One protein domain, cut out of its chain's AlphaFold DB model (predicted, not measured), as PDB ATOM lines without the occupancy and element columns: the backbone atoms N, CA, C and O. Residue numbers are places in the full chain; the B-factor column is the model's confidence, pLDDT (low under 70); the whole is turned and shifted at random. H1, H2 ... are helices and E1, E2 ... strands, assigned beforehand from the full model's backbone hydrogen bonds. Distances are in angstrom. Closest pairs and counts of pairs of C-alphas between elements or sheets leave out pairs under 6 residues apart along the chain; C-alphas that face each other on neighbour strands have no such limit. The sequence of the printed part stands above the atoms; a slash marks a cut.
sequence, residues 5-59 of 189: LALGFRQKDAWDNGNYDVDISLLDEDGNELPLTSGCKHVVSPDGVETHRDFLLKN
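This is residues 5 to 59 of the 189 residues of an uncharacterized protein of Phocaeicola vulgatus (UniProt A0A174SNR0). A long, twisted two-stranded hairpin, E2 and E3, makes the length of this domain, and at the end away from its turn the short strand E1 pairs beside the last residues of E3. At that same end the loop of residues 8 to 18 reaches out to one side, and two short helices, H1 and then H2, trail off to the other. The printed part has 55 residues, with three named strands and then two named helices in the order E1, E2, E3, H1, H2; the sheet runs E1, E3, E2 and is mixed, and the class is mixed, helices and strands. The whole is loose, with a radius of gyration of the C-alphas of 14.4 A, and flat, spanning 43 by 30 by 14 A.

Find C-alpha 5 at (-51.388, -22.552, -6.589), where E1 begins; it holds residues 5 to 7 and is 6.4 A long. After the loop, look at C-alpha 19 at (-47.411, -30.672, -4.205), from which E2 runs 24.4 A to residue 27. E3, residues 33 to 43, comes back over 28.8 A and bends by 55 degrees at residue 36. H1 follows as residues 46 to 51, 9.2 A long, and H2 as residues 53 to 59, 9.9 A long, ending at C-alpha 59 at (-49.452, -13.474, -2.425).

Begin with the sheet, where E3 is the inner strand and E1 and E2 are the edge strands. E2 and E3 form a hairpin, antiparallel at 150 degrees between their directions; N 40 and O 20 are 2.7 A apart and N 24 and O 36 are 2.8 A apart, both within hydrogen-bond range. E1 and E3 are parallel, at 67 degrees, and N 6 and O 41 are within hydrogen-bond range at 2.8 A. The pairing is staggered: E3 pairs with E2 over residues 33 to 41 and with E1 over 41 to 43. H1 is on the sheet but only grazes it, with its residues 48 to 51; the closest C-alphas of E3 and H1 are those of Val 43 and Val 49, 6.3 A apart. H2 is not on the sheet; it is apart from E2 and E3, and only just apart from E1, at 8.3 A. H1 and H2 meet only through their link. In H2 every O i to N i+4 pair is within hydrogen-bond range; in H1 1 of 2 is.

Look for the two C-alphas farthest apart at Asp 30, in the link between E2 and E3, and at Asp 47 in H1: they are 43.2 A apart. The C-alphas of Leu 5 and Asn 59, the first and last printed, are 10.2 A apart. The link from E1 to E2, 11 residues, is long; the other three links are tight. The printed part has no cut. The mean pLDDT of the printed part is 84.8, and no printed residue is under 70.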
ATOM      1  N   LEU A   5     -50.706 -21.424  -7.217       86.56
ATOM      2  CA  LEU A   5     -51.388 -22.552  -6.589       86.56
ATOM      3  C   LEU A   5     -52.305 -23.186  -7.632       86.56
ATOM      4  O   LEU A   5     -53.191 -22.507  -8.151       86.56
ATOM      5  N   ALA A   6     -52.082 -24.455  -7.956       88.44
ATOM      6  CA  ALA A   6     -52.976 -25.207  -8.819       88.44
ATOM      7  C   ALA A   6     -54.217 -25.641  -8.030       88.44
ATOM      8  O   ALA A   6     -54.113 -26.174  -6.923       88.44
ATOM      9  N   LEU A   7     -55.388 -25.401  -8.616       87.56
ATOM     10  CA  LEU A   7     -56.675 -25.812  -8.069       87.56
ATOM     11  C   LEU A   7     -57.159 -27.037  -8.837       87.56
ATOM     12  O   LEU A   7     -57.328 -26.975 -10.055       87.56
ATOM     13  N   GLY A   8     -57.369 -28.136  -8.123       85.81
ATOM     14  CA  GLY A   8     -57.874 -29.381  -8.684       85.81
ATOM     15  C   GLY A   8     -59.304 -29.673  -8.245       85.81
ATOM     16  O   GLY A   8     -59.789 -29.180  -7.225       85.81
ATOM     17  N   PHE A   9     -59.969 -30.540  -9.002       83.56
ATOM     18  CA  PHE A   9     -61.196 -31.189  -8.555       83.56
ATOM     19  C   PHE A   9     -60.841 -32.481  -7.834       83.56
ATOM     20  O   PHE A   9     -59.991 -33.238  -8.301       83.56
ATOM     21  N   ARG A  10     -61.521 -32.756  -6.718       82.44
ATOM     22  CA  ARG A  10     -61.316 -33.999  -5.978       82.44
ATOM     23  C   ARG A  10     -61.682 -35.194  -6.856       82.44
ATOM     24  O   ARG A  10     -62.837 -35.338  -7.259       82.44
ATOM     25  N   GLN A  11     -60.706 -36.051  -7.118       84.44
ATOM     26  CA  GLN A  11     -60.886 -37.324  -7.804       84.44
ATOM     27  C   GLN A  11     -60.503 -38.442  -6.845       84.44
ATOM     28  O   GLN A  11     -59.608 -38.289  -6.019       84.44
ATOM     29  N   LYS A  12     -61.219 -39.562  -6.906       81.94
ATOM     30  CA  LYS A  12     -60.905 -40.701  -6.049       81.94
ATOM     31  C   LYS A  12     -59.533 -41.258  -6.446       81.94
ATOM     32  O   LYS A  12     -59.325 -41.544  -7.622       81.94
ATOM     33  N   ASP A  13     -58.646 -41.416  -5.466       81.25
ATOM     34  CA  ASP A  13     -57.313 -42.017  -5.609       81.25
ATOM     35  C   ASP A  13     -56.365 -41.259  -6.569       81.25
ATOM     36  O   ASP A  13     -55.393 -41.826  -7.070       81.25
ATOM     37  N   ALA A  14     -56.625 -39.972  -6.833       83.38
ATOM     38  CA  ALA A  14     -55.807 -39.150  -7.718       83.38
ATOM     39  C   ALA A  14     -55.755 -37.691  -7.248       83.38
ATOM     40  O   ALA A  14     -56.744 -37.141  -6.774       83.38
ATOM     41  N   TRP A  15     -54.607 -37.042  -7.456       82.62
ATOM     42  CA  TRP A  15     -54.419 -35.601  -7.228       82.62
ATOM     43  C   TRP A  15     -54.555 -35.121  -5.765       82.62
ATOM     44  O   TRP A  15     -54.669 -33.924  -5.516       82.62
ATOM     45  N   ASP A  16     -54.479 -36.020  -4.781       82.81
ATOM     46  CA  ASP A  16     -54.632 -35.674  -3.357       82.81
ATOM     47  C   ASP A  16     -53.365 -35.082  -2.698       82.81
ATOM     48  O   ASP A  16     -53.433 -34.573  -1.577       82.81
ATOM     49  N   ASN A  17     -52.205 -35.103  -3.367       85.44
ATOM     50  CA  ASN A  17     -50.980 -34.531  -2.804       85.44
ATOM     51  C   ASN A  17     -51.008 -32.997  -2.861       85.44
ATOM     52  O   ASN A  17     -51.438 -32.388  -3.841       85.44
ATOM     53  N   GLY A  18     -50.468 -32.360  -1.820       85.19
ATOM     54  CA  GLY A  18     -50.364 -30.899  -1.737       85.19
ATOM     55  C   GLY A  18     -49.292 -30.279  -2.647       85.19
ATOM     56  O   GLY A  18     -49.215 -29.054  -2.757       85.19
ATOM     57  N   ASN A  19     -48.451 -31.101  -3.277       88.44
ATOM     58  CA  ASN A  19     -47.411 -30.672  -4.205       88.44
ATOM     59  C   ASN A  19     -47.138 -31.773  -5.239       88.44
ATOM     60  O   ASN A  19     -47.126 -32.955  -4.893       88.44
ATOM     61  N   TYR A  20     -46.886 -31.370  -6.479       88.00
ATOM     62  CA  TYR A  20     -46.527 -32.249  -7.590       88.00
ATOM     63  C   TYR A  20     -45.323 -31.687  -8.328       88.00
ATOM     64  O   TYR A  20     -45.261 -30.482  -8.555       88.00
ATOM     65  N   ASP A  21     -44.401 -32.545  -8.746       89.56
ATOM     66  CA  ASP A  21     -43.366 -32.140  -9.692       89.56
ATOM     67  C   ASP A  21     -43.967 -32.120 -11.097       89.56
ATOM     68  O   ASP A  21     -44.643 -33.063 -11.513       89.56
ATOM     69  N   VAL A  22     -43.776 -31.004 -11.798       88.00
ATOM     70  CA  VAL A  22     -44.271 -30.807 -13.158       88.00
ATOM     71  C   VAL A  22     -43.123 -30.487 -14.095       88.00
ATOM     72  O   VAL A  22     -42.246 -29.683 -13.765       88.00
ATOM     73  N   ASP A  23     -43.175 -31.074 -15.283       89.81
ATOM     74  CA  ASP A  23     -42.267 -30.752 -16.373       89.81
ATOM     75  C   ASP A  23     -42.825 -29.578 -17.181       89.81
ATOM     76  O   ASP A  23     -44.014 -29.513 -17.502       89.81
ATOM     77  N   ILE A  24     -41.963 -28.607 -17.469       86.38
ATOM     78  CA  ILE A  24     -42.301 -27.358 -18.146       86.38
ATOM     79  C   ILE A  24     -41.325 -27.168 -19.302       86.38
ATOM     80  O   ILE A  24     -40.124 -27.048 -19.074       86.38
ATOM     81  N   SER A  25     -41.844 -27.051 -20.522       86.19
ATOM     82  CA  SER A  25     -41.075 -26.568 -21.672       86.19
ATOM     83  C   SER A  25     -41.278 -25.062 -21.816       86.19
ATOM     84  O   SER A  25     -42.388 -24.596 -22.079       86.19
ATOM     85  N   LEU A  26     -40.215 -24.286 -21.611       82.81
ATOM     86  CA  LEU A  26     -40.194 -22.855 -21.921       82.81
ATOM     87  C   LEU A  26     -39.604 -22.642 -23.312       82.81
ATOM     88  O   LEU A  26     -38.704 -23.371 -23.700       82.81
ATOM     89  N   LEU A  27     -40.062 -21.621 -24.033       84.56
ATOM     90  CA  LEU A  27     -39.406 -21.177 -25.263       84.56
ATOM     91  C   LEU A  27     -38.492 -19.991 -24.953       84.56
ATOM     92  O   LEU A  27     -38.899 -19.066 -24.240       84.56
ATOM     93  N   ASP A  28     -37.262 -20.027 -25.457       79.25
ATOM     94  CA  ASP A  28     -36.340 -18.895 -25.386       79.25
ATOM     95  C   ASP A  28     -36.631 -17.828 -26.462       79.25
ATOM     96  O   ASP A  28     -37.625 -17.889 -27.186       79.25
ATOM     97  N   GLU A  29     -35.781 -16.798 -26.527       70.31
ATOM     98  CA  GLU A  29     -35.937 -15.678 -27.471       70.31
ATOM     99  C   GLU A  29     -35.729 -16.106 -28.938       70.31
ATOM    100  O   GLU A  29     -36.211 -15.417 -29.836       70.31
ATOM    101  N   ASP A  30     -35.078 -17.249 -29.168       81.25
ATOM    102  CA  ASP A  30     -34.803 -17.830 -30.482       81.25
ATOM    103  C   ASP A  30     -35.788 -18.970 -30.830       81.25
ATOM    104  O   ASP A  30     -35.717 -19.553 -31.912       81.25
ATOM    105  N   GLY A  31     -36.740 -19.271 -29.937       81.81
ATOM    106  CA  GLY A  31     -37.754 -20.311 -30.110       81.81
ATOM    107  C   GLY A  31     -37.291 -21.727 -29.758       81.81
ATOM    108  O   GLY A  31     -37.993 -22.681 -30.090       81.81
ATOM    109  N   ASN A  32     -36.148 -21.892 -29.088       86.38
ATOM    110  CA  ASN A  32     -35.692 -23.199 -28.618       86.38
ATOM    111  C   ASN A  32     -36.382 -23.585 -27.306       86.38
ATOM    112  O   ASN A  32     -36.629 -22.738 -26.444       86.38
ATOM    113  N   GLU A  33     -36.642 -24.882 -27.133       89.12
ATOM    114  CA  GLU A  33     -37.180 -25.411 -25.882       89.12
ATOM    115  C   GLU A  33     -36.109 -25.494 -24.787       89.12
ATOM    116  O   GLU A  33     -35.031 -26.063 -24.960       89.12
ATOM    117  N   LEU A  34     -36.459 -24.969 -23.619       82.69
ATOM    118  CA  LEU A  34     -35.726 -25.075 -22.370       82.69
ATOM    119  C   LEU A  34     -36.584 -25.884 -21.385       82.69
ATOM    120  O   LEU A  34     -37.478 -25.309 -20.747       82.69
ATOM    121  N   PRO A  35     -36.361 -27.206 -21.273       84.50
ATOM    122  CA  PRO A  35     -37.087 -28.037 -20.325       84.50
ATOM    123  C   PRO A  35     -36.637 -27.730 -18.893       84.50
ATOM    124  O   PRO A  35     -35.444 -27.590 -18.616       84.50
ATOM    125  N   LEU A  36     -37.590 -27.654 -17.966       84.25
ATOM    126  CA  LEU A  36     -37.321 -27.583 -16.533       84.25
ATOM    127  C   LEU A  36     -38.362 -28.379 -15.739       84.25
ATOM    128  O   LEU A  36     -39.534 -28.415 -16.104       84.25
ATOM    129  N   THR A  37     -37.949 -28.950 -14.612       86.25
ATOM    130  CA  THR A  37     -38.868 -29.557 -13.643       86.25
ATOM    131  C   THR A  37     -39.065 -28.595 -12.476       86.25
ATOM    132  O   THR A  37     -38.107 -28.025 -11.951       86.25
ATOM    133  N   SER A  38     -40.314 -28.358 -12.081       83.56
ATOM    134  CA  SER A  38     -40.675 -27.404 -11.028       83.56
ATOM    135  C   SER A  38     -41.716 -28.012 -10.099       83.56
ATOM    136  O   SER A  38     -42.683 -28.605 -10.562       83.56
ATOM    137  N   GLY A  39     -41.576 -27.789  -8.793       86.94
ATOM    138  CA  GLY A  39     -42.639 -28.108  -7.843       86.94
ATOM    139  C   GLY A  39     -43.851 -27.188  -8.036       86.94
ATOM    140  O   GLY A  39     -43.731 -25.955  -8.051       86.94
ATOM    141  N   CYS A  40     -45.030 -27.783  -8.164       86.62
ATOM    142  CA  CYS A  40     -46.320 -27.121  -8.266       86.62
ATOM    143  C   CYS A  40     -47.150 -27.402  -7.011       86.62
ATOM    144  O   CYS A  40     -47.547 -28.539  -6.750       86.62
ATOM    145  N   LYS A  41     -47.446 -26.339  -6.252       89.94
ATOM    146  CA  LYS A  41     -48.359 -26.416  -5.108       89.94
ATOM    147  C   LYS A  41     -49.760 -26.716  -5.621       89.94
ATOM    148  O   LYS A  41     -50.214 -26.064  -6.561       89.94
ATOM    149  N   HIS A  42     -50.454 -27.639  -4.974       91.25
ATOM    150  CA  HIS A  42     -51.754 -28.123  -5.413       91.25
ATOM    151  C   HIS A  42     -52.746 -28.218  -4.252       91.25
ATOM    152  O   HIS A  42     -52.360 -28.539  -3.126       91.25
ATOM    153  N   VAL A  43     -54.019 -27.917  -4.523       91.44
ATOM    154  CA  VAL A  43     -55.117 -27.993  -3.549       91.44
ATOM    155  C   VAL A  43     -56.393 -28.520  -4.203       91.44
ATOM    156  O   VAL A  43     -56.815 -28.022  -5.244       91.44
ATOM    157  N   VAL A  44     -57.043 -29.476  -3.528       90.56
ATOM    158  CA  VAL A  44     -58.359 -30.051  -3.893       90.56
ATOM    159  C   VAL A  44     -59.406 -29.933  -2.780       90.56
ATOM    160  O   VAL A  44     -60.560 -30.315  -2.972       90.56
ATOM    161  N   SER A  45     -59.022 -29.436  -1.601       86.50
ATOM    162  CA  SER A  45     -59.882 -29.346  -0.417       86.50
ATOM    163  C   SER A  45     -59.605 -28.077   0.400       86.50
ATOM    164  O   SER A  45     -58.499 -27.538   0.329       86.50
ATOM    165  N   PRO A  46     -60.570 -27.608   1.214       85.19
ATOM    166  CA  PRO A  46     -60.350 -26.497   2.142       85.19
ATOM    167  C   PRO A  46     -59.177 -26.728   3.104       85.19
ATOM    168  O   PRO A  46     -58.379 -25.821   3.305       85.19
ATOM    169  N   ASP A  47     -59.003 -27.946   3.622       85.62
ATOM    170  CA  ASP A  47     -57.875 -28.271   4.507       85.62
ATOM    171  C   ASP A  47     -56.525 -28.104   3.791       85.62
ATOM    172  O   ASP A  47     -55.553 -27.620   4.368       85.62
ATOM    173  N   GLY A  48     -56.471 -28.425   2.492       83.31
ATOM    174  CA  GLY A  48     -55.293 -28.185   1.662       83.31
ATOM    175  C   GLY A  48     -54.946 -26.699   1.511       83.31
ATOM    176  O   GLY A  48     -53.772 -26.369   1.355       83.31
ATOM    177  N   VAL A  49     -55.926 -25.791   1.602       85.50
ATOM    178  CA  VAL A  49     -55.686 -24.335   1.588       85.50
ATOM    179  C   VAL A  49     -54.878 -23.917   2.812       85.50
ATOM    180  O   VAL A  49     -53.929 -23.144   2.674       85.50
ATOM    181  N   GLU A  50     -55.204 -24.448   3.993       86.56
ATOM    182  CA  GLU A  50     -54.487 -24.122   5.232       86.56
ATOM    183  C   GLU A  50     -53.029 -24.598   5.191       86.56
ATOM    184  O   GLU A  50     -52.139 -23.871   5.629       86.56
ATOM    185  N   THR A  51     -52.745 -25.734   4.548       85.62
ATOM    186  CA  THR A  51     -51.364 -26.198   4.299       85.62
ATOM    187  C   THR A  51     -50.531 -25.188   3.499       85.62
ATOM    188  O   THR A  51     -49.314 -25.114   3.664       85.62
ATOM    189  N   HIS A  52     -51.169 -24.363   2.660       86.25
ATOM    190  CA  HIS A  52     -50.515 -23.320   1.859       86.25
ATOM    191  C   HIS A  52     -50.808 -21.899   2.358       86.25
ATOM    192  O   HIS A  52     -50.566 -20.929   1.633       86.25
ATOM    193  N   ARG A  53     -51.306 -21.746   3.591       84.69
ATOM    194  CA  ARG A  53     -51.732 -20.461   4.165       84.69
ATOM    195  C   ARG A  53     -50.667 -19.378   4.048       84.69
ATOM    196  O   ARG A  53     -50.957 -18.297   3.545       84.69
ATOM    197  N   ASP A  54     -49.435 -19.660   4.462       83.69
ATOM    198  CA  ASP A  54     -48.352 -18.669   4.444       83.69
ATOM    199  C   ASP A  54     -48.023 -18.207   3.022       83.69
ATOM    200  O   ASP A  54     -47.828 -17.016   2.759       83.69
ATOM    201  N   PHE A  55     -48.032 -19.146   2.076       83.31
ATOM    202  CA  PHE A  55     -47.854 -18.851   0.661       83.31
ATOM    203  C   PHE A  55     -48.987 -17.963   0.126       83.31
ATOM    204  O   PHE A  55     -48.731 -16.973  -0.565       83.31
ATOM    205  N   LEU A  56     -50.237 -18.272   0.466       83.50
ATOM    206  CA  LEU A  56     -51.403 -17.493   0.052       83.50
ATOM    207  C   LEU A  56     -51.401 -16.094   0.668       83.50
ATOM    208  O   LEU A  56     -51.581 -15.113  -0.051       83.50
ATOM    209  N   LEU A  57     -51.117 -15.974   1.964       81.25
ATOM    210  CA  LEU A  57     -51.019 -14.688   2.654       81.25
ATOM    211  C   LEU A  57     -49.910 -13.817   2.066       81.25
ATOM    212  O   LEU A  57     -50.102 -12.609   1.913       81.25
ATOM    213  N   LYS A  58     -48.771 -14.404   1.687       78.00
ATOM    214  CA  LYS A  58     -47.704 -13.673   0.994       78.00
ATOM    215  C   LYS A  58     -48.180 -13.116  -0.351       78.00
ATOM    216  O   LYS A  58     -47.885 -11.966  -0.664       78.00
ATOM    217  N   ASN A  59     -48.938 -13.899  -1.121       74.38
ATOM    218  CA  ASN A  59     -49.452 -13.474  -2.425       74.38
ATOM    219  C   ASN A  59     -50.588 -12.444  -2.323       74.38
ATOM    220  O   ASN A  59     -50.605 -11.492  -3.095       74.38
TER     221      ASN A  59